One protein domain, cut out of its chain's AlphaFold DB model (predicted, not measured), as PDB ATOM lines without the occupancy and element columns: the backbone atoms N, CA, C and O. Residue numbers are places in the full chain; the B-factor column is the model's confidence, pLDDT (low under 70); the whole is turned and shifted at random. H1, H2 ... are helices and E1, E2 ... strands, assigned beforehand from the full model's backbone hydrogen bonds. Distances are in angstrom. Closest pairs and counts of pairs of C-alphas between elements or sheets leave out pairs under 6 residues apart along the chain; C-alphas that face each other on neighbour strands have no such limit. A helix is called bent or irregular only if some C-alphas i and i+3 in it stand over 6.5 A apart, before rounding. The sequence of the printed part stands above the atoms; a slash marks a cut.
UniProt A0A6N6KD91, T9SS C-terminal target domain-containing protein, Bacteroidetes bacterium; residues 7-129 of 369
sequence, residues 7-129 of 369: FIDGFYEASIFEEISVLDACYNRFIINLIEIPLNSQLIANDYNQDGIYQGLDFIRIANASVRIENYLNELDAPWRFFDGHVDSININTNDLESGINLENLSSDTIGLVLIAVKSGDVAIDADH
ATOM      1  N   PHE A   7     165.467 152.322 153.067       88.38
ATOM      2  CA  PHE A   7     166.821 152.402 152.542       88.38
ATOM      3  C   PHE A   7     167.099 153.851 152.162       88.38
ATOM      4  O   PHE A   7     166.294 154.476 151.465       88.38
ATOM      5  N   ILE A   8     168.200 154.394 152.667       87.88
ATOM      6  CA  ILE A   8     168.669 155.734 152.329       87.88
ATOM      7  C   ILE A   8     169.922 155.567 151.492       87.88
ATOM      8  O   ILE A   8     170.895 154.990 151.962       87.88
ATOM      9  N   ASP A   9     169.898 156.119 150.287       87.56
ATOM     10  CA  ASP A   9     171.042 156.127 149.384       87.56
ATOM     11  C   ASP A   9     171.441 157.559 149.031       87.56
ATOM     12  O   ASP A   9     170.639 158.496 149.160       87.56
ATOM     13  N   GLY A  10     172.681 157.722 148.587       85.12
ATOM     14  CA  GLY A  10     173.170 158.954 147.990       85.12
ATOM     15  C   GLY A  10     173.254 158.841 146.472       85.12
ATOM     16  O   GLY A  10     173.336 157.760 145.902       85.12
ATOM     17  N   PHE A  11     173.241 159.987 145.802       83.88
ATOM     18  CA  PHE A  11     173.526 160.065 144.377       83.88
ATOM     19  C   PHE A  11     174.285 161.352 144.096       83.88
ATOM     20  O   PHE A  11     173.883 162.427 144.553       83.88
ATOM     21  N   TYR A  12     175.368 161.242 143.334       84.25
ATOM     22  CA  TYR A  12     176.113 162.389 142.848       84.25
ATOM     23  C   TYR A  12     176.607 162.107 141.431       84.25
ATOM     24  O   TYR A  12     177.337 161.147 141.186       84.25
ATOM     25  N   GLU A  13     176.147 162.935 140.498       77.00
ATOM     26  CA  GLU A  13     176.508 162.861 139.088       77.00
ATOM     27  C   GLU A  13     177.722 163.759 138.858       77.00
ATOM     28  O   GLU A  13     177.639 164.979 138.994       77.00
ATOM     29  N   ALA A  14     178.855 163.141 138.546       77.44
ATOM     30  CA  ALA A  14     180.115 163.812 138.264       77.44
ATOM     31  C   ALA A  14     180.832 163.081 137.129       77.44
ATOM     32  O   ALA A  14     180.558 161.904 136.868       77.44
ATOM     33  N   SER A  15     181.767 163.763 136.465       82.81
ATOM     34  CA  SER A  15     182.654 163.085 135.520       82.81
ATOM     35  C   SER A  15     183.492 162.042 136.261       82.81
ATOM     36  O   SER A  15     184.001 162.312 137.351       82.81
ATOM     37  N   ILE A  16     183.685 160.867 135.652       82.88
ATOM     38  CA  ILE A  16     184.541 159.818 136.227       82.88
ATOM     39  C   ILE A  16     186.008 160.259 136.348       82.88
ATOM     40  O   ILE A  16     186.762 159.611 137.053       82.88
ATOM     41  N   PHE A  17     186.417 161.309 135.628       87.62
ATOM     42  CA  PHE A  17     187.808 161.765 135.554       87.62
ATOM     43  C   PHE A  17     188.134 162.880 136.538       87.62
ATOM     44  O   PHE A  17     189.297 163.211 136.736       87.62
ATOM     45  N   GLU A  18     187.114 163.552 137.071       85.00
ATOM     46  CA  GLU A  18     187.346 164.604 138.056       85.00
ATOM     47  C   GLU A  18     188.091 164.007 139.251       85.00
ATOM     48  O   GLU A  18     187.792 162.883 139.637       85.00
ATOM     49  N   GLU A  19     189.024 164.745 139.848       86.62
ATOM     50  CA  GLU A  19     189.724 164.339 141.085       86.62
ATOM     51  C   GLU A  19     190.502 163.013 140.989       86.62
ATOM     52  O   GLU A  19     190.927 162.506 142.012       86.62
ATOM     53  N   ILE A  20     190.706 162.463 139.785       92.44
ATOM     54  CA  ILE A  20     191.609 161.331 139.565       92.44
ATOM     55  C   ILE A  20     192.864 161.841 138.872       92.44
ATOM     56  O   ILE A  20     192.807 162.494 137.826       92.44
ATOM     57  N   SER A  21     194.010 161.520 139.454       93.56
ATOM     58  CA  SER A  21     195.305 162.025 139.039       93.56
ATOM     59  C   SER A  21     196.404 160.963 139.127       93.56
ATOM     60  O   SER A  21     196.183 159.799 139.466       93.56
ATOM     61  N   VAL A  22     197.626 161.353 138.778       94.62
ATOM     62  CA  VAL A  22     198.835 160.548 138.943       94.62
ATOM     63  C   VAL A  22     199.117 160.253 140.414       94.62
ATOM     64  O   VAL A  22     199.722 159.224 140.714       94.62
ATOM     65  N   LEU A  23     198.658 161.106 141.338       94.19
ATOM     66  CA  LEU A  23     198.791 160.856 142.768       94.19
ATOM     67  C   LEU A  23     197.990 159.619 143.180       94.19
ATOM     68  O   LEU A  23     198.535 158.737 143.844       94.19
ATOM     69  N   ASP A  24     196.756 159.488 142.698       94.44
ATOM     70  CA  ASP A  24     195.914 158.318 142.957       94.44
ATOM     71  C   ASP A  24     196.515 157.037 142.409       94.44
ATOM     72  O   ASP A  24     196.536 156.006 143.081       94.44
ATOM     73  N   ALA A  25     197.064 157.106 141.196       93.88
ATOM     74  CA  ALA A  25     197.747 155.974 140.596       93.88
ATOM     75  C   ALA A  25     198.971 155.557 141.446       93.88
ATOM     76  O   ALA A  25     199.217 154.359 141.630       93.88
ATOM     77  N   CYS A  26     199.729 156.519 141.995       91.81
ATOM     78  CA  CYS A  26     200.852 156.255 142.902       91.81
ATOM     79  C   CYS A  26     200.374 155.580 144.203       91.81
ATOM     80  O   CYS A  26     200.935 154.559 144.615       91.81
ATOM     81  N   TYR A  27     199.304 156.097 144.818       91.19
ATOM     82  CA  TYR A  27     198.701 155.538 146.035       91.19
ATOM     83  C   TYR A  27     198.131 154.137 145.827       91.19
ATOM     84  O   TYR A  27     198.432 153.231 146.608       91.19
ATOM     85  N   ASN A  28     197.386 153.912 144.742       92.19
ATOM     86  CA  ASN A  28     196.895 152.589 144.358       92.19
ATOM     87  C   ASN A  28     198.045 151.580 144.319       92.19
ATOM     88  O   ASN A  28     197.974 150.495 144.907       92.19
ATOM     89  N   ARG A  29     199.160 151.966 143.692       87.75
ATOM     90  CA  ARG A  29     200.335 151.110 143.596       87.75
ATOM     91  C   ARG A  29     200.945 150.820 144.970       87.75
ATOM     92  O   ARG A  29     201.338 149.678 145.220       87.75
ATOM     93  N   PHE A  30     201.008 151.803 145.861       87.12
ATOM     94  CA  PHE A  30     201.496 151.641 147.234       87.12
ATOM     95  C   PHE A  30     200.636 150.683 148.062       87.12
ATOM     96  O   PHE A  30     201.172 149.783 148.718       87.12
ATOM     97  N   ILE A  31     199.315 150.829 147.968       86.88
ATOM     98  CA  ILE A  31     198.338 149.986 148.659       86.88
ATOM     99  C   ILE A  31     198.412 148.544 148.153       86.88
ATOM    100  O   ILE A  31     198.516 147.619 148.958       86.88
ATOM    101  N   ILE A  32     198.447 148.329 146.832       84.38
ATOM    102  CA  ILE A  32     198.562 146.983 146.238       84.38
ATOM    103  C   ILE A  32     199.843 146.272 146.701       84.38
ATOM    104  O   ILE A  32     199.850 145.053 146.877       84.38
ATOM    105  N   ASN A  33     200.931 147.015 146.921       81.12
ATOM    106  CA  ASN A  33     202.195 146.460 147.413       81.12
ATOM    107  C   ASN A  33     202.306 146.445 148.950       81.12
ATOM    108  O   ASN A  33     203.359 146.072 149.470       81.12
ATOM    109  N   LEU A  34     201.228 146.792 149.670       69.94
ATOM    110  CA  LEU A  34     201.122 146.799 151.136       69.94
ATOM    111  C   LEU A  34     202.218 147.622 151.830       69.94
ATOM    112  O   LEU A  34     202.707 147.254 152.901       69.94
ATOM    113  N   ILE A  35     202.628 148.727 151.207       66.62
ATOM    114  CA  ILE A  35     203.601 149.661 151.791       66.62
ATOM    115  C   ILE A  35     202.931 150.520 152.876       66.62
ATOM    116  O   ILE A  35     203.577 150.909 153.850       66.62
ATOM    117  N   GLU A  36     201.624 150.745 152.751       70.38
ATOM    118  CA  GLU A  36     200.799 151.532 153.662       70.38
ATOM    119  C   GLU A  36     199.634 150.691 154.202       70.38
ATOM    120  O   GLU A  36     199.200 149.730 153.564       70.38
ATOM    121  N   ILE A  37     199.140 151.034 155.396       74.50
ATOM    122  CA  ILE A  37     197.886 150.488 155.927       74.50
ATOM    123  C   ILE A  37     196.777 151.457 155.501       74.50
ATOM    124  O   ILE A  37     196.673 152.518 156.119       74.50
ATOM    125  N   PRO A  38     195.984 151.131 154.469       83.44
ATOM    126  CA  PRO A  38     194.980 152.047 153.952       83.44
ATOM    127  C   PRO A  38     193.794 152.181 154.909       83.44
ATOM    128  O   PRO A  38     193.459 151.251 155.651       83.44
ATOM    129  N   LEU A  39     193.127 153.329 154.841       86.50
ATOM    130  CA  LEU A  39     191.768 153.489 155.352       86.50
ATOM    131  C   LEU A  39     190.784 152.660 154.508       86.50
ATOM    132  O   LEU A  39     191.075 152.291 153.367       86.50
ATOM    133  N   ASN A  40     189.593 152.378 155.041       86.75
ATOM    134  CA  ASN A  40     188.588 151.633 154.280       86.75
ATOM    135  C   ASN A  40     188.078 152.453 153.094       86.75
ATOM    136  O   ASN A  40     187.858 151.890 152.031       86.75
ATOM    137  N   SER A  41     187.934 153.768 153.248       88.19
ATOM    138  CA  SER A  41     187.630 154.701 152.159       88.19
ATOM    139  C   SER A  41     188.660 154.619 151.031       88.19
ATOM    140  O   SER A  41     188.273 154.501 149.872       88.19
ATOM    141  N   GLN A  42     189.953 154.565 151.358       90.00
ATOM    142  CA  GLN A  42     191.013 154.383 150.362       90.00
ATOM    143  C   GLN A  42     190.939 153.010 149.696       90.00
ATOM    144  O   GLN A  42     191.085 152.926 148.484       90.00
ATOM    145  N   LEU A  43     190.672 151.935 150.448       88.56
ATOM    146  CA  LEU A  43     190.445 150.610 149.862       88.56
ATOM    147  C   LEU A  43     189.260 150.633 148.892       88.56
ATOM    148  O   LEU A  43     189.398 150.205 147.756       88.56
ATOM    149  N   ILE A  44     188.125 151.201 149.293       89.50
ATOM    150  CA  ILE A  44     186.953 151.352 148.427       89.50
ATOM    151  C   ILE A  44     187.321 152.148 147.169       89.50
ATOM    152  O   ILE A  44     187.044 151.686 146.069       89.50
ATOM    153  N   ALA A  45     187.975 153.303 147.287       91.44
ATOM    154  CA  ALA A  45     188.421 154.066 146.120       91.44
ATOM    155  C   ALA A  45     189.373 153.256 145.221       91.44
ATOM    156  O   ALA A  45     189.315 153.363 143.997       91.44
ATOM    157  N   ASN A  46     190.212 152.412 145.826       91.31
ATOM    158  CA  ASN A  46     191.198 151.573 145.157       91.31
ATOM    159  C   ASN A  46     190.594 150.393 144.379       91.31
ATOM    160  O   ASN A  46     191.223 149.919 143.438       91.31
ATOM    161  N   ASP A  47     189.409 149.915 144.765       89.19
ATOM    162  CA  ASP A  47     188.577 149.004 143.966       89.19
ATOM    163  C   ASP A  47     187.781 149.836 142.961       89.19
ATOM    164  O   ASP A  47     186.595 150.145 143.149       89.19
ATOM    165  N   TYR A  48     188.478 150.250 141.901       89.44
ATOM    166  CA  TYR A  48     187.878 151.034 140.834       89.44
ATOM    167  C   TYR A  48     186.745 150.222 140.202       89.44
ATOM    168  O   TYR A  48     185.666 150.763 140.002       89.44
ATOM    169  N   ASN A  49     186.953 148.918 139.965       86.94
ATOM    170  CA  ASN A  49     185.991 147.998 139.334       86.94
ATOM    171  C   ASN A  49     184.674 147.835 140.065       86.94
ATOM    172  O   ASN A  49     183.706 147.397 139.446       86.94
ATOM    173  N   GLN A  50     184.694 148.047 141.379       86.38
ATOM    174  CA  GLN A  50     183.629 147.650 142.287       86.38
ATOM    175  C   GLN A  50     183.419 146.121 142.320       86.38
ATOM    176  O   GLN A  50     182.293 145.649 142.475       86.38
ATOM    177  N   ASP A  51     184.493 145.335 142.163       85.88
ATOM    178  CA  ASP A  51     184.443 143.863 142.200       85.88
ATOM    179  C   ASP A  51     184.940 143.265 143.527       85.88
ATOM    180  O   ASP A  51     184.867 142.045 143.730       85.88
ATOM    181  N   GLY A  52     185.407 144.116 144.443       83.50
ATOM    182  CA  GLY A  52     185.910 143.721 145.750       83.50
ATOM    183  C   GLY A  52     187.294 143.065 145.732       83.50
ATOM    184  O   GLY A  52     187.666 142.394 146.706       83.50
ATOM    185  N   ILE A  53     188.053 143.194 144.637       84.19
ATOM    186  CA  ILE A  53     189.396 142.628 144.472       84.19
ATOM    187  C   ILE A  53     190.388 143.732 144.091       84.19
ATOM    188  O   ILE A  53     190.395 144.215 142.971       84.19
ATOM    189  N   TYR A  54     191.336 144.022 144.984       85.00
ATOM    190  CA  TYR A  54     192.400 145.006 144.748       85.00
ATOM    191  C   TYR A  54     193.542 144.428 143.915       85.00
ATOM    192  O   TYR A  54     194.347 143.634 144.418       85.00
ATOM    193  N   GLN A  55     193.645 144.813 142.647       86.00
ATOM    194  CA  GLN A  55     194.626 144.226 141.738       86.00
ATOM    195  C   GLN A  55     195.138 145.202 140.676       86.00
ATOM    196  O   GLN A  55     194.752 146.359 140.581       86.00
ATOM    197  N   GLY A  56     196.060 144.722 139.837       87.12
ATOM    198  CA  GLY A  56     196.660 145.542 138.782       87.12
ATOM    199  C   GLY A  56     195.669 146.038 137.720       87.12
ATOM    200  O   GLY A  56     196.006 146.957 136.986       87.12
ATOM    201  N   LEU A  57     194.466 145.461 137.625       89.75
ATOM    202  CA  LEU A  57     193.427 145.984 136.735       89.75
ATOM    203  C   LEU A  57     192.891 147.332 137.234       89.75
ATOM    204  O   LEU A  57     192.711 148.231 136.417       89.75
ATOM    205  N   ASP A  58     192.723 147.502 138.549       90.88
ATOM    206  CA  ASP A  58     192.330 148.784 139.144       90.88
ATOM    207  C   ASP A  58     193.362 149.865 138.834       90.88
ATOM    208  O   ASP A  58     193.003 150.963 138.422       90.88
ATOM    209  N   PHE A  59     194.653 149.519 138.927       91.50
ATOM    210  CA  PHE A  59     195.738 150.419 138.535       91.50
ATOM    211  C   PHE A  59     195.578 150.904 137.091       91.50
ATOM    212  O   PHE A  59     195.657 152.100 136.837       91.50
ATOM    213  N   ILE A  60     195.351 149.988 136.142       91.06
ATOM    214  CA  ILE A  60     195.196 150.341 134.722       91.06
ATOM    215  C   ILE A  60     194.017 151.304 134.541       91.06
ATOM    216  O   ILE A  60     194.120 152.263 133.780       91.06
ATOM    217  N   ARG A  61     192.909 151.073 135.248       91.69
ATOM    218  CA  ARG A  61     191.707 151.909 135.154       91.69
ATOM    219  C   ARG A  61     191.914 153.297 135.750       91.69
ATOM    220  O   ARG A  61     191.570 154.276 135.094       91.69
ATOM    221  N   ILE A  62     192.534 153.383 136.925       93.44
ATOM    222  CA  ILE A  62     192.903 154.660 137.546       93.44
ATOM    223  C   ILE A  62     193.868 155.409 136.632       93.44
ATOM    224  O   ILE A  62     193.587 156.542 136.270       93.44
ATOM    225  N   ALA A  63     194.930 154.756 136.159       93.44
ATOM    226  CA  ALA A  63     195.909 155.360 135.265       93.44
ATOM    227  C   ALA A  63     195.281 155.914 133.977       93.44
ATOM    228  O   ALA A  63     195.609 157.020 133.551       93.44
ATOM    229  N   ASN A  64     194.354 155.167 133.374       93.31
ATOM    230  CA  ASN A  64     193.612 155.606 132.196       93.31
ATOM    231  C   ASN A  64     192.683 156.786 132.508       93.31
ATOM    232  O   ASN A  64     192.584 157.718 131.709       93.31
ATOM    233  N   ALA A  65     192.026 156.775 133.670       92.69
ATOM    234  CA  ALA A  65     191.189 157.879 134.119       92.69
ATOM    235  C   ALA A  65     192.014 159.149 134.403       92.69
ATOM    236  O   ALA A  65     191.586 160.231 134.001       92.69
ATOM    237  N   SER A  66     193.224 159.022 134.967       93.38
ATOM    238  CA  SER A  66     194.163 160.134 135.194       93.38
ATOM    239  C   SER A  66     194.560 160.846 133.899       93.38
ATOM    240  O   SER A  66     194.905 162.019 133.935       93.38
ATOM    241  N   VAL A  67     194.499 160.169 132.745       94.69
ATOM    242  CA  VAL A  67     194.751 160.763 131.415       94.69
ATOM    243  C   VAL A  67     193.485 160.902 130.563       94.69
ATOM    244  O   VAL A  67     193.568 161.214 129.374       94.69
ATOM    245  N   ARG A  68     192.306 160.731 131.175       93.19
ATOM    246  CA  ARG A  68     190.975 160.925 130.576       93.19
ATOM    247  C   ARG A  68     190.657 160.022 129.374       93.19
ATOM    248  O   ARG A  68     190.041 160.481 128.422       93.19
ATOM    249  N   ILE A  69     191.073 158.756 129.398       92.19
ATOM    250  CA  ILE A  69     190.697 157.780 128.357       92.19
ATOM    251  C   ILE A  69     189.231 157.367 128.543       92.19
ATOM    252  O   ILE A  69     188.861 156.780 129.563       92.19
ATOM    253  N   GLU A  70     188.398 157.636 127.541       83.94
ATOM    254  CA  GLU A  70     186.942 157.456 127.601       83.94
ATOM    255  C   GLU A  70     186.482 156.016 127.370       83.94
ATOM    256  O   GLU A  70     185.404 155.617 127.820       83.94
ATOM    257  N   ASN A  71     187.308 155.193 126.728       72.50
ATOM    258  CA  ASN A  71     186.936 153.830 126.345       72.50
ATOM    259  C   ASN A  71     186.553 152.890 127.515       72.50
ATOM    260  O   ASN A  71     185.988 151.823 127.267       72.50
ATOM    261  N   TYR A  72     186.784 153.287 128.771       66.94
ATOM    262  CA  TYR A  72     186.449 152.516 129.979       66.94
ATOM    263  C   TYR A  72     185.262 153.084 130.783       66.94
ATOM    264  O   TYR A  72     184.894 152.525 131.814       66.94
ATOM    265  N   LEU A  73     184.607 154.147 130.295       65.00
ATOM    266  CA  LEU A  73     183.473 154.814 130.962       65.00
ATOM    267  C   LEU A  73     182.298 153.880 131.287       65.00
ATOM    268  O   LEU A  73     181.603 154.081 132.277       65.00
ATOM    269  N   ASN A  74     182.060 152.862 130.456       66.81
ATOM    270  CA  ASN A  74     180.903 151.968 130.592       66.81
ATOM    271  C   ASN A  74     181.112 150.836 131.614       66.81
ATOM    272  O   ASN A  74     180.264 149.952 131.716       66.81
ATOM    273  N   GLU A  75     182.250 150.808 132.310       68.81
ATOM    274  CA  GLU A  75     182.601 149.733 133.247       68.81
ATOM    275  C   GLU A  75     182.184 150.025 134.696       68.81
ATOM    276  O   GLU A  75     182.279 149.131 135.534       68.81
ATOM    277  N   LEU A  76     181.708 151.242 134.986       73.56
ATOM    278  CA  LEU A  76     181.230 151.659 136.305       73.56
ATOM    279  C   LEU A  76     179.713 151.854 136.310       73.56
ATOM    280  O   LEU A  76     179.179 152.570 135.464       73.56
ATOM    281  N   ASP A  77     179.040 151.306 137.322       72.44
ATOM    282  CA  ASP A  77     177.622 151.592 137.573       72.44
ATOM    283  C   ASP A  77     177.424 153.045 138.052       72.44
ATOM    284  O   ASP A  77     176.487 153.726 137.631       72.44
ATOM    285  N   ALA A  78     178.328 153.537 138.909       81.38
ATOM    286  CA  ALA A  78     178.407 154.934 139.338       81.38
ATOM    287  C   ALA A  78     179.823 155.276 139.849       81.38
ATOM    288  O   ALA A  78     180.414 154.456 140.551       81.38
ATOM    289  N   PRO A  79     180.366 156.481 139.577       86.62
ATOM    290  CA  PRO A  79     181.688 156.883 140.074       86.62
ATOM    291  C   PRO A  79     181.718 157.132 141.586       86.62
ATOM    292  O   PRO A  79     182.766 156.991 142.207       86.62
ATOM    293  N   TRP A  80     180.580 157.497 142.181       89.88
ATOM    294  CA  TRP A  80     180.450 157.766 143.610       89.88
ATOM    295  C   TRP A  80     179.635 156.679 144.292       89.88
ATOM    296  O   TRP A  80     178.522 156.368 143.866       89.88
ATOM    297  N   ARG A  81     180.171 156.152 145.392       88.81
ATOM    298  CA  ARG A  81     179.490 155.215 146.287       88.81
ATOM    299  C   ARG A  81     179.292 155.866 147.651       88.81
ATOM    300  O   ARG A  81     180.166 156.580 148.135       88.81
ATOM    301  N   PHE A  82     178.141 155.630 148.266       90.94
ATOM    302  CA  PHE A  82     177.765 156.238 149.543       90.94
ATOM    303  C   PHE A  82     177.691 155.163 150.610       90.94
ATOM    304  O   PHE A  82     177.092 154.126 150.368       90.94
ATOM    305  N   PHE A  83     178.263 155.403 151.782       88.06
ATOM    306  CA  PHE A  83     178.336 154.437 152.879       88.06
ATOM    307  C   PHE A  83     177.914 155.088 154.191       88.06
ATOM    308  O   PHE A  83     177.984 156.310 154.330       88.06
ATOM    309  N   ASP A  84     177.513 154.284 155.174       84.19
ATOM    310  CA  ASP A  84     177.309 154.755 156.547       84.19
ATOM    311  C   ASP A  84     178.578 155.470 157.069       84.19
ATOM    312  O   ASP A  84     179.711 155.049 156.816       84.19
ATOM    313  N   GLY A  85     178.388 156.554 157.826       78.50
ATOM    314  CA  GLY A  85     179.411 157.436 158.394       78.50
ATOM    315  C   GLY A  85     180.449 156.774 159.305       78.50
ATOM    316  O   GLY A  85     181.334 157.450 159.829       78.50
ATOM    317  N   HIS A  86     180.359 155.463 159.495       73.44
ATOM    318  CA  HIS A  86     181.306 154.644 160.234       73.44
ATOM    319  C   HIS A  86     182.338 153.919 159.360       73.44
ATOM    320  O   HIS A  86     183.119 153.144 159.922       73.44
ATOM    321  N   VAL A  87     182.387 154.189 158.046       76.50
ATOM    322  CA  VAL A  87     183.198 153.437 157.069       76.50
ATOM    323  C   VAL A  87     184.651 153.222 157.507       76.50
ATOM    324  O   VAL A  87     185.108 152.090 157.480       76.50
ATOM    325  N   ASP A  88     185.340 154.240 158.032       76.56
ATOM    326  CA  ASP A  88     186.754 154.150 158.453       76.56
ATOM    327  C   ASP A  88     186.954 153.824 159.941       76.56
ATOM    328  O   ASP A  88     188.072 153.633 160.417       76.56
ATOM    329  N   SER A  89     185.869 153.757 160.711       71.62
ATOM    330  CA  SER A  89     185.921 153.547 162.164       71.62
ATOM    331  C   SER A  89     185.861 152.073 162.583       71.62
ATOM    332  O   SER A  89     185.974 151.760 163.771       71.62
ATOM    333  N   ILE A  90     185.685 151.161 161.624       62.25
ATOM    334  CA  ILE A  90     185.484 149.731 161.864       62.25
ATOM    335  C   ILE A  90     186.401 148.947 160.923       62.25
ATOM    336  O   ILE A  90     186.528 149.280 159.755       62.25
ATOM    337  N   ASN A  91     187.042 147.885 161.408       64.00
ATOM    338  CA  ASN A  91     187.858 147.006 160.571       64.00
ATOM    339  C   ASN A  91     186.925 146.051 159.798       64.00
ATOM    340  O   ASN A  91     186.655 144.937 160.256       64.00
ATOM    341  N   ILE A  92     186.324 146.547 158.714       65.12
ATOM    342  CA  ILE A  92     185.335 145.838 157.893       65.12
ATOM    343  C   ILE A  92     186.029 145.333 156.633       65.12
ATOM    344  O   ILE A  92     186.831 146.034 156.024       65.12
ATOM    345  N   ASN A  93     185.704 144.108 156.230       69.81
ATOM    346  CA  ASN A  93     185.998 143.673 154.877       69.81
ATOM    347  C   ASN A  93     185.110 144.484 153.934       69.81
ATOM    348  O   ASN A  93     183.893 144.359 153.978       69.81
ATOM    349  N   THR A  94     185.708 145.313 153.096       68.62
ATOM    350  CA  THR A  94     185.022 146.181 152.127       68.62
ATOM    351  C   THR A  94     183.978 145.475 151.267       68.62
ATOM    352  O   THR A  94     183.019 146.108 150.846       68.62
ATOM    353  N   ASN A  95     184.122 144.168 151.045       69.44
ATOM    354  CA  ASN A  95     183.162 143.373 150.273       69.44
ATOM    355  C   ASN A  95     181.846 143.134 151.030       69.44
ATOM    356  O   ASN A  95     180.859 142.723 150.429       69.44
ATOM    357  N   ASP A  96     181.845 143.390 152.338       71.38
ATOM    358  CA  ASP A  96     180.687 143.318 153.225       71.38
ATOM    359  C   ASP A  96     180.074 144.715 153.478       71.38
ATOM    360  O   ASP A  96     179.111 144.831 154.239       71.38
ATOM    361  N   LEU A  97     180.627 145.784 152.881       74.25
ATOM    362  CA  LEU A  97     180.052 147.127 152.963       74.25
ATOM    363  C   LEU A  97     178.939 147.280 151.932       74.25
ATOM    364  O   LEU A  97     179.178 147.318 150.725       74.25
ATOM    365  N   GLU A  98     177.714 147.419 152.423       75.94
ATOM    366  CA  GLU A  98     176.589 147.846 151.601       75.94
ATOM    367  C   GLU A  98     176.652 149.361 151.388       75.94
ATOM    368  O   GLU A  98     176.952 150.119 152.316       75.94
ATOM    369  N   SER A  99     176.358 149.810 150.166       83.00
ATOM    370  CA  SER A  99     176.114 151.227 149.930       83.00
ATOM    371  C   SER A  99     174.802 151.655 150.594       83.00
ATOM    372  O   SER A  99     173.849 150.883 150.673       83.00
ATOM    373  N   GLY A 100     174.745 152.897 151.063       86.06
ATOM    374  CA  GLY A 100     173.595 153.487 151.732       86.06
ATOM    375  C   GLY A 100     173.489 153.143 153.220       86.06
ATOM    376  O   GLY A 100     174.434 152.700 153.868       86.06
ATOM    377  N   ILE A 101     172.311 153.412 153.782       86.50
ATOM    378  CA  ILE A 101     171.947 153.121 155.171       86.50
ATOM    379  C   ILE A 101     170.625 152.360 155.170       86.50
ATOM    380  O   ILE A 101     169.592 152.873 154.726       86.50
ATOM    381  N   ASN A 102     170.652 151.156 155.737       86.62
ATOM    382  CA  ASN A 102     169.467 150.346 155.992       86.62
ATOM    383  C   ASN A 102     168.876 150.679 157.372       86.62
ATOM    384  O   ASN A 102     169.516 150.507 158.407       86.62
ATOM    385  N   LEU A 103     167.628 151.155 157.395       87.25
ATOM    386  CA  LEU A 103     166.862 151.445 158.607       87.25
ATOM    387  C   LEU A 103     165.718 150.446 158.746       87.25
ATOM    388  O   LEU A 103     164.643 150.632 158.176       87.25
ATOM    389  N   GLU A 104     165.931 149.405 159.539       86.62
ATOM    390  CA  GLU A 104     164.911 148.388 159.788       86.62
ATOM    391  C   GLU A 104     163.902 148.829 160.856       86.62
ATOM    392  O   GLU A 104     164.258 149.383 161.900       86.62
ATOM    393  N   ASN A 105     162.625 148.512 160.633       84.06
ATOM    394  CA  ASN A 105     161.535 148.667 161.595       84.06
ATOM    395  C   ASN A 105     161.465 150.054 162.255       84.06
ATOM    396  O   ASN A 105     161.228 150.185 163.466       84.06
ATOM    397  N   LEU A 106     161.619 151.107 161.450       84.56
ATOM    398  CA  LEU A 106     161.686 152.476 161.936       84.56
ATOM    399  C   LEU A 106     160.399 152.847 162.692       84.56
ATOM    400  O   LEU A 106     159.295 152.887 162.137       84.56
ATOM    401  N   SER A 107     160.531 153.070 163.998       83.88
ATOM    402  CA  SER A 107     159.410 153.323 164.919       83.88
ATOM    403  C   SER A 107     159.571 154.604 165.742       83.88
ATOM    404  O   SER A 107     158.629 155.013 166.424       83.88
ATOM    405  N   SER A 108     160.719 155.270 165.620       80.75
ATOM    406  CA  SER A 108     161.046 156.566 166.216       80.75
ATOM    407  C   SER A 108     161.921 157.380 165.263       80.75
ATOM    408  O   SER A 108     162.526 156.811 164.360       80.75
ATOM    409  N   ASP A 109     162.014 158.690 165.490       80.19
ATOM    410  CA  ASP A 109     162.912 159.559 164.727       80.19
ATOM    411  C   ASP A 109     164.371 159.103 164.885       80.19
ATOM    412  O   ASP A 109     164.862 158.949 166.008       80.19
ATOM    413  N   THR A 110     165.068 158.922 163.761       79.31
ATOM    414  CA  THR A 110     166.513 158.675 163.743       79.31
ATOM    415  C   THR A 110     167.235 159.999 163.541       79.31
ATOM    416  O   THR A 110     167.021 160.692 162.548       79.31
ATOM    417  N   ILE A 111     168.083 160.368 164.497       78.19
ATOM    418  CA  ILE A 111     168.921 161.569 164.439       78.19
ATOM    419  C   ILE A 111     170.380 161.173 164.216       78.19
ATOM    420  O   ILE A 111     170.816 160.135 164.704       78.19
ATOM    421  N   GLY A 112     171.138 162.020 163.516       80.12
ATOM    422  CA  GLY A 112     172.581 161.829 163.342       80.12
ATOM    423  C   GLY A 112     172.981 160.809 162.275       80.12
ATOM    424  O   GLY A 112     174.074 160.267 162.363       80.12
ATOM    425  N   LEU A 113     172.123 160.550 161.283       85.62
ATOM    426  CA  LEU A 113     172.510 159.775 160.104       85.62
ATOM    427  C   LEU A 113     173.555 160.546 159.296       85.62
ATOM    428  O   LEU A 113     173.350 161.721 158.981       85.62
ATOM    429  N   VAL A 114     174.657 159.880 158.969       87.00
ATOM    430  CA  VAL A 114     175.765 160.432 158.189       87.00
ATOM    431  C   VAL A 114     176.044 159.467 157.048       87.00
ATOM    432  O   VAL A 114     176.184 158.273 157.289       87.00
ATOM    433  N   LEU A 115     176.124 159.992 155.828       88.62
ATOM    434  CA  LEU A 115     176.643 159.270 154.673       88.62
ATOM    435  C   LEU A 115     178.030 159.816 154.338       88.62
ATOM    436  O   LEU A 115     178.216 161.032 154.289       88.62
ATOM    437  N   ILE A 116     178.976 158.919 154.092       88.00
ATOM    438  CA  ILE A 116     180.283 159.223 153.512       88.00
ATOM    439  C   ILE A 116     180.220 158.864 152.033       88.00
ATOM    440  O   ILE A 116     179.816 157.759 151.682       88.00
ATOM    441  N   ALA A 117     180.603 159.804 151.175       89.62
ATOM    442  CA  ALA A 117     180.749 159.566 149.747       89.62
ATOM    443  C   ALA A 117     182.210 159.220 149.451       89.62
ATOM    444  O   ALA A 117     183.105 159.943 149.880       89.62
ATOM    445  N   VAL A 118     182.438 158.128 148.729       90.06
ATOM    446  CA  VAL A 118     183.761 157.698 148.270       90.06
ATOM    447  C   VAL A 118     183.719 157.585 146.757       90.06
ATOM    448  O   VAL A 118     182.835 156.924 146.202       90.06
ATOM    449  N   LYS A 119     184.670 158.232 146.090       91.50
ATOM    450  CA  LYS A 119     184.803 158.184 144.639       91.50
ATOM    451  C   LYS A 119     185.715 157.033 144.233       91.50
ATOM    452  O   LYS A 119     186.805 156.880 144.776       91.50
ATOM    453  N   SER A 120     185.282 156.220 143.277       90.88
ATOM    454  CA  SER A 120     186.144 155.210 142.660       90.88
ATOM    455  C   SER A 120     187.324 155.899 141.973       90.88
ATOM    456  O   SER A 120     187.127 156.751 141.111       90.88
ATOM    457  N   GLY A 121     188.540 155.515 142.352       91.81
ATOM    458  CA  GLY A 121     189.793 156.014 141.795       91.81
ATOM    459  C   GLY A 121     190.403 157.251 142.456       91.81
ATOM    460  O   GLY A 121     191.552 157.527 142.141       91.81
ATOM    461  N   ASP A 122     189.714 157.934 143.377       93.19
ATOM    462  CA  ASP A 122     190.300 158.993 144.228       93.19
ATOM    463  C   ASP A 122     190.879 158.350 145.499       93.19
ATOM    464  O   ASP A 122     190.264 158.306 146.568       93.19
ATOM    465  N   VAL A 123     192.020 157.687 145.330       92.38
ATOM    466  CA  VAL A 123     192.669 156.869 146.365       92.38
ATOM    467  C   VAL A 123     193.494 157.737 147.307       92.38
ATOM    468  O   VAL A 123     193.620 157.432 148.498       92.38
ATOM    469  N   ALA A 124     194.086 158.797 146.768       89.69
ATOM    470  CA  ALA A 124     194.920 159.710 147.518       89.69
ATOM    471  C   ALA A 124     194.085 160.639 148.407       89.69
ATOM    472  O   ALA A 124     194.586 161.067 149.448       89.69
ATOM    473  N   ILE A 125     192.825 160.911 148.036       81.25
ATOM    474  CA  ILE A 125     191.980 161.919 148.681       81.25
ATOM    475  C   ILE A 125     192.741 163.249 148.650       81.25
ATOM    476  O   ILE A 125     193.191 163.772 149.674       81.25
ATOM    477  N   ASP A 126     192.951 163.775 147.439       67.44
ATOM    478  CA  ASP A 126     193.826 164.926 147.149       67.44
ATOM    479  C   ASP A 126     193.602 166.121 148.098       67.44
ATOM    480  O   ASP A 126     194.539 166.843 148.447       67.44
ATOM    481  N   ALA A 127     192.365 166.317 148.569       64.88
ATOM    482  CA  ALA A 127     191.989 167.377 149.505       64.88
ATOM    483  C   ALA A 127     192.723 167.329 150.862       64.88
ATOM    484  O   ALA A 127     192.874 168.371 151.507       64.88
ATOM    485  N   ASP A 128     193.192 166.156 151.286       66.06
ATOM    486  CA  ASP A 128     193.839 165.944 152.584       66.06
ATOM    487  C   ASP A 128     195.375 166.040 152.517       66.06
ATOM    488  O   ASP A 128     196.068 165.954 153.542       66.06
ATOM    489  N   HIS A 129     195.930 166.271 151.322       71.75
ATOM    490  CA  HIS A 129     197.371 166.267 151.121       71.75
ATOM    491  C   HIS A 129     198.078 167.482 151.723       71.75
ATOM    492  O   HIS A 129     197.686 168.643 151.583       71.75
TER     493      HIS A 129
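This is residues 7 to 129 of the 369 residues of the protein "T9SS C-terminal target domain-containing protein" of Bacteroidetes bacterium (UniProt A0A6N6KD91). A small, narrow sheet of two strands, E1 and E3, stands near the middle of an elongated shape; at one end two helices, H1 and H3, lie side by side and run opposite ways, with the short H2 between them and the sheet. At the other end E2 leads into a loop, and residues 105 to 111 stick out there; the short, irregular H4 is instead at the helix end, near H3. The printed part has 123 residues, with four named helices and then three named strands in the order H1 H2 H3 H4 E1 E2 E3; the sheet's order is E1 - E3, antiparallel. The class is mixed, helices and strands, with under half of the residues, 51, in named elements. The whole is compact, with a radius of gyration of the C-alphas of 15.0 A, and spans 49 by 30 by 26 A.

E1 is residues 80 to 84, 13.6 A long, and begins at C-alpha 80 at (180.450, 157.766, 143.610). E3 is residues 115 to 119, 13.0 A, and ends at C-alpha 119 at (184.803, 158.184, 144.639). E2 is residues 101 to 106, 12.3 A. H1 is residues 22 to 32, 15.4 A, from C-alpha 22 at (198.835, 160.548, 138.943). H2 is residues 40 to 46, 9.5 A; H3 is residues 56 to 66, 15.2 A; H4 is residues 70 to 75, 10.5 A, and is irregular, with C-alphas 71 and 74 at 7.6 A.

E1 and E3 are antiparallel neighbours at 149 degrees, with N 83 and O 116 at 2.8 A, within hydrogen-bond range. The closest C-alphas of H2 and E3, those of Ala 45 and Lys 119, are 5.7 A apart. H2 is close to H1 but not clearly touching it, with Asn 28 and Asn 46 closest at 5.8 A between C-alphas. H1 and H3 touch at a shallow tilt of 11 degrees, opposite ways; their closest C-alphas, of Ala 25 and Ala 63, are 5.7 A apart. H4 is close to H3 but not clearly touching it, with the C-alphas of Arg 61 and Tyr 72 closest at 7.4 A. E2 pairs with no named strand, but residues 7 to 8 pair with its residues 101 to 102, antiparallel. In H1, H2 and H3 every O i to N i+4 pair is within hydrogen-bond range; in H4 0 of 2 are, against 2 of 3 O i to N i+3 pairs.

The C-alphas farthest apart, of Val 67 and Ser 107, are 49.3 A apart. The printed part has no cut. The link from E1 to E2, 16 residues, is long. The mean pLDDT of the printed part is 83.6, and it is under 70 at residues 34 to 35, 72 to 75, 90 to 95 and 126 to 128.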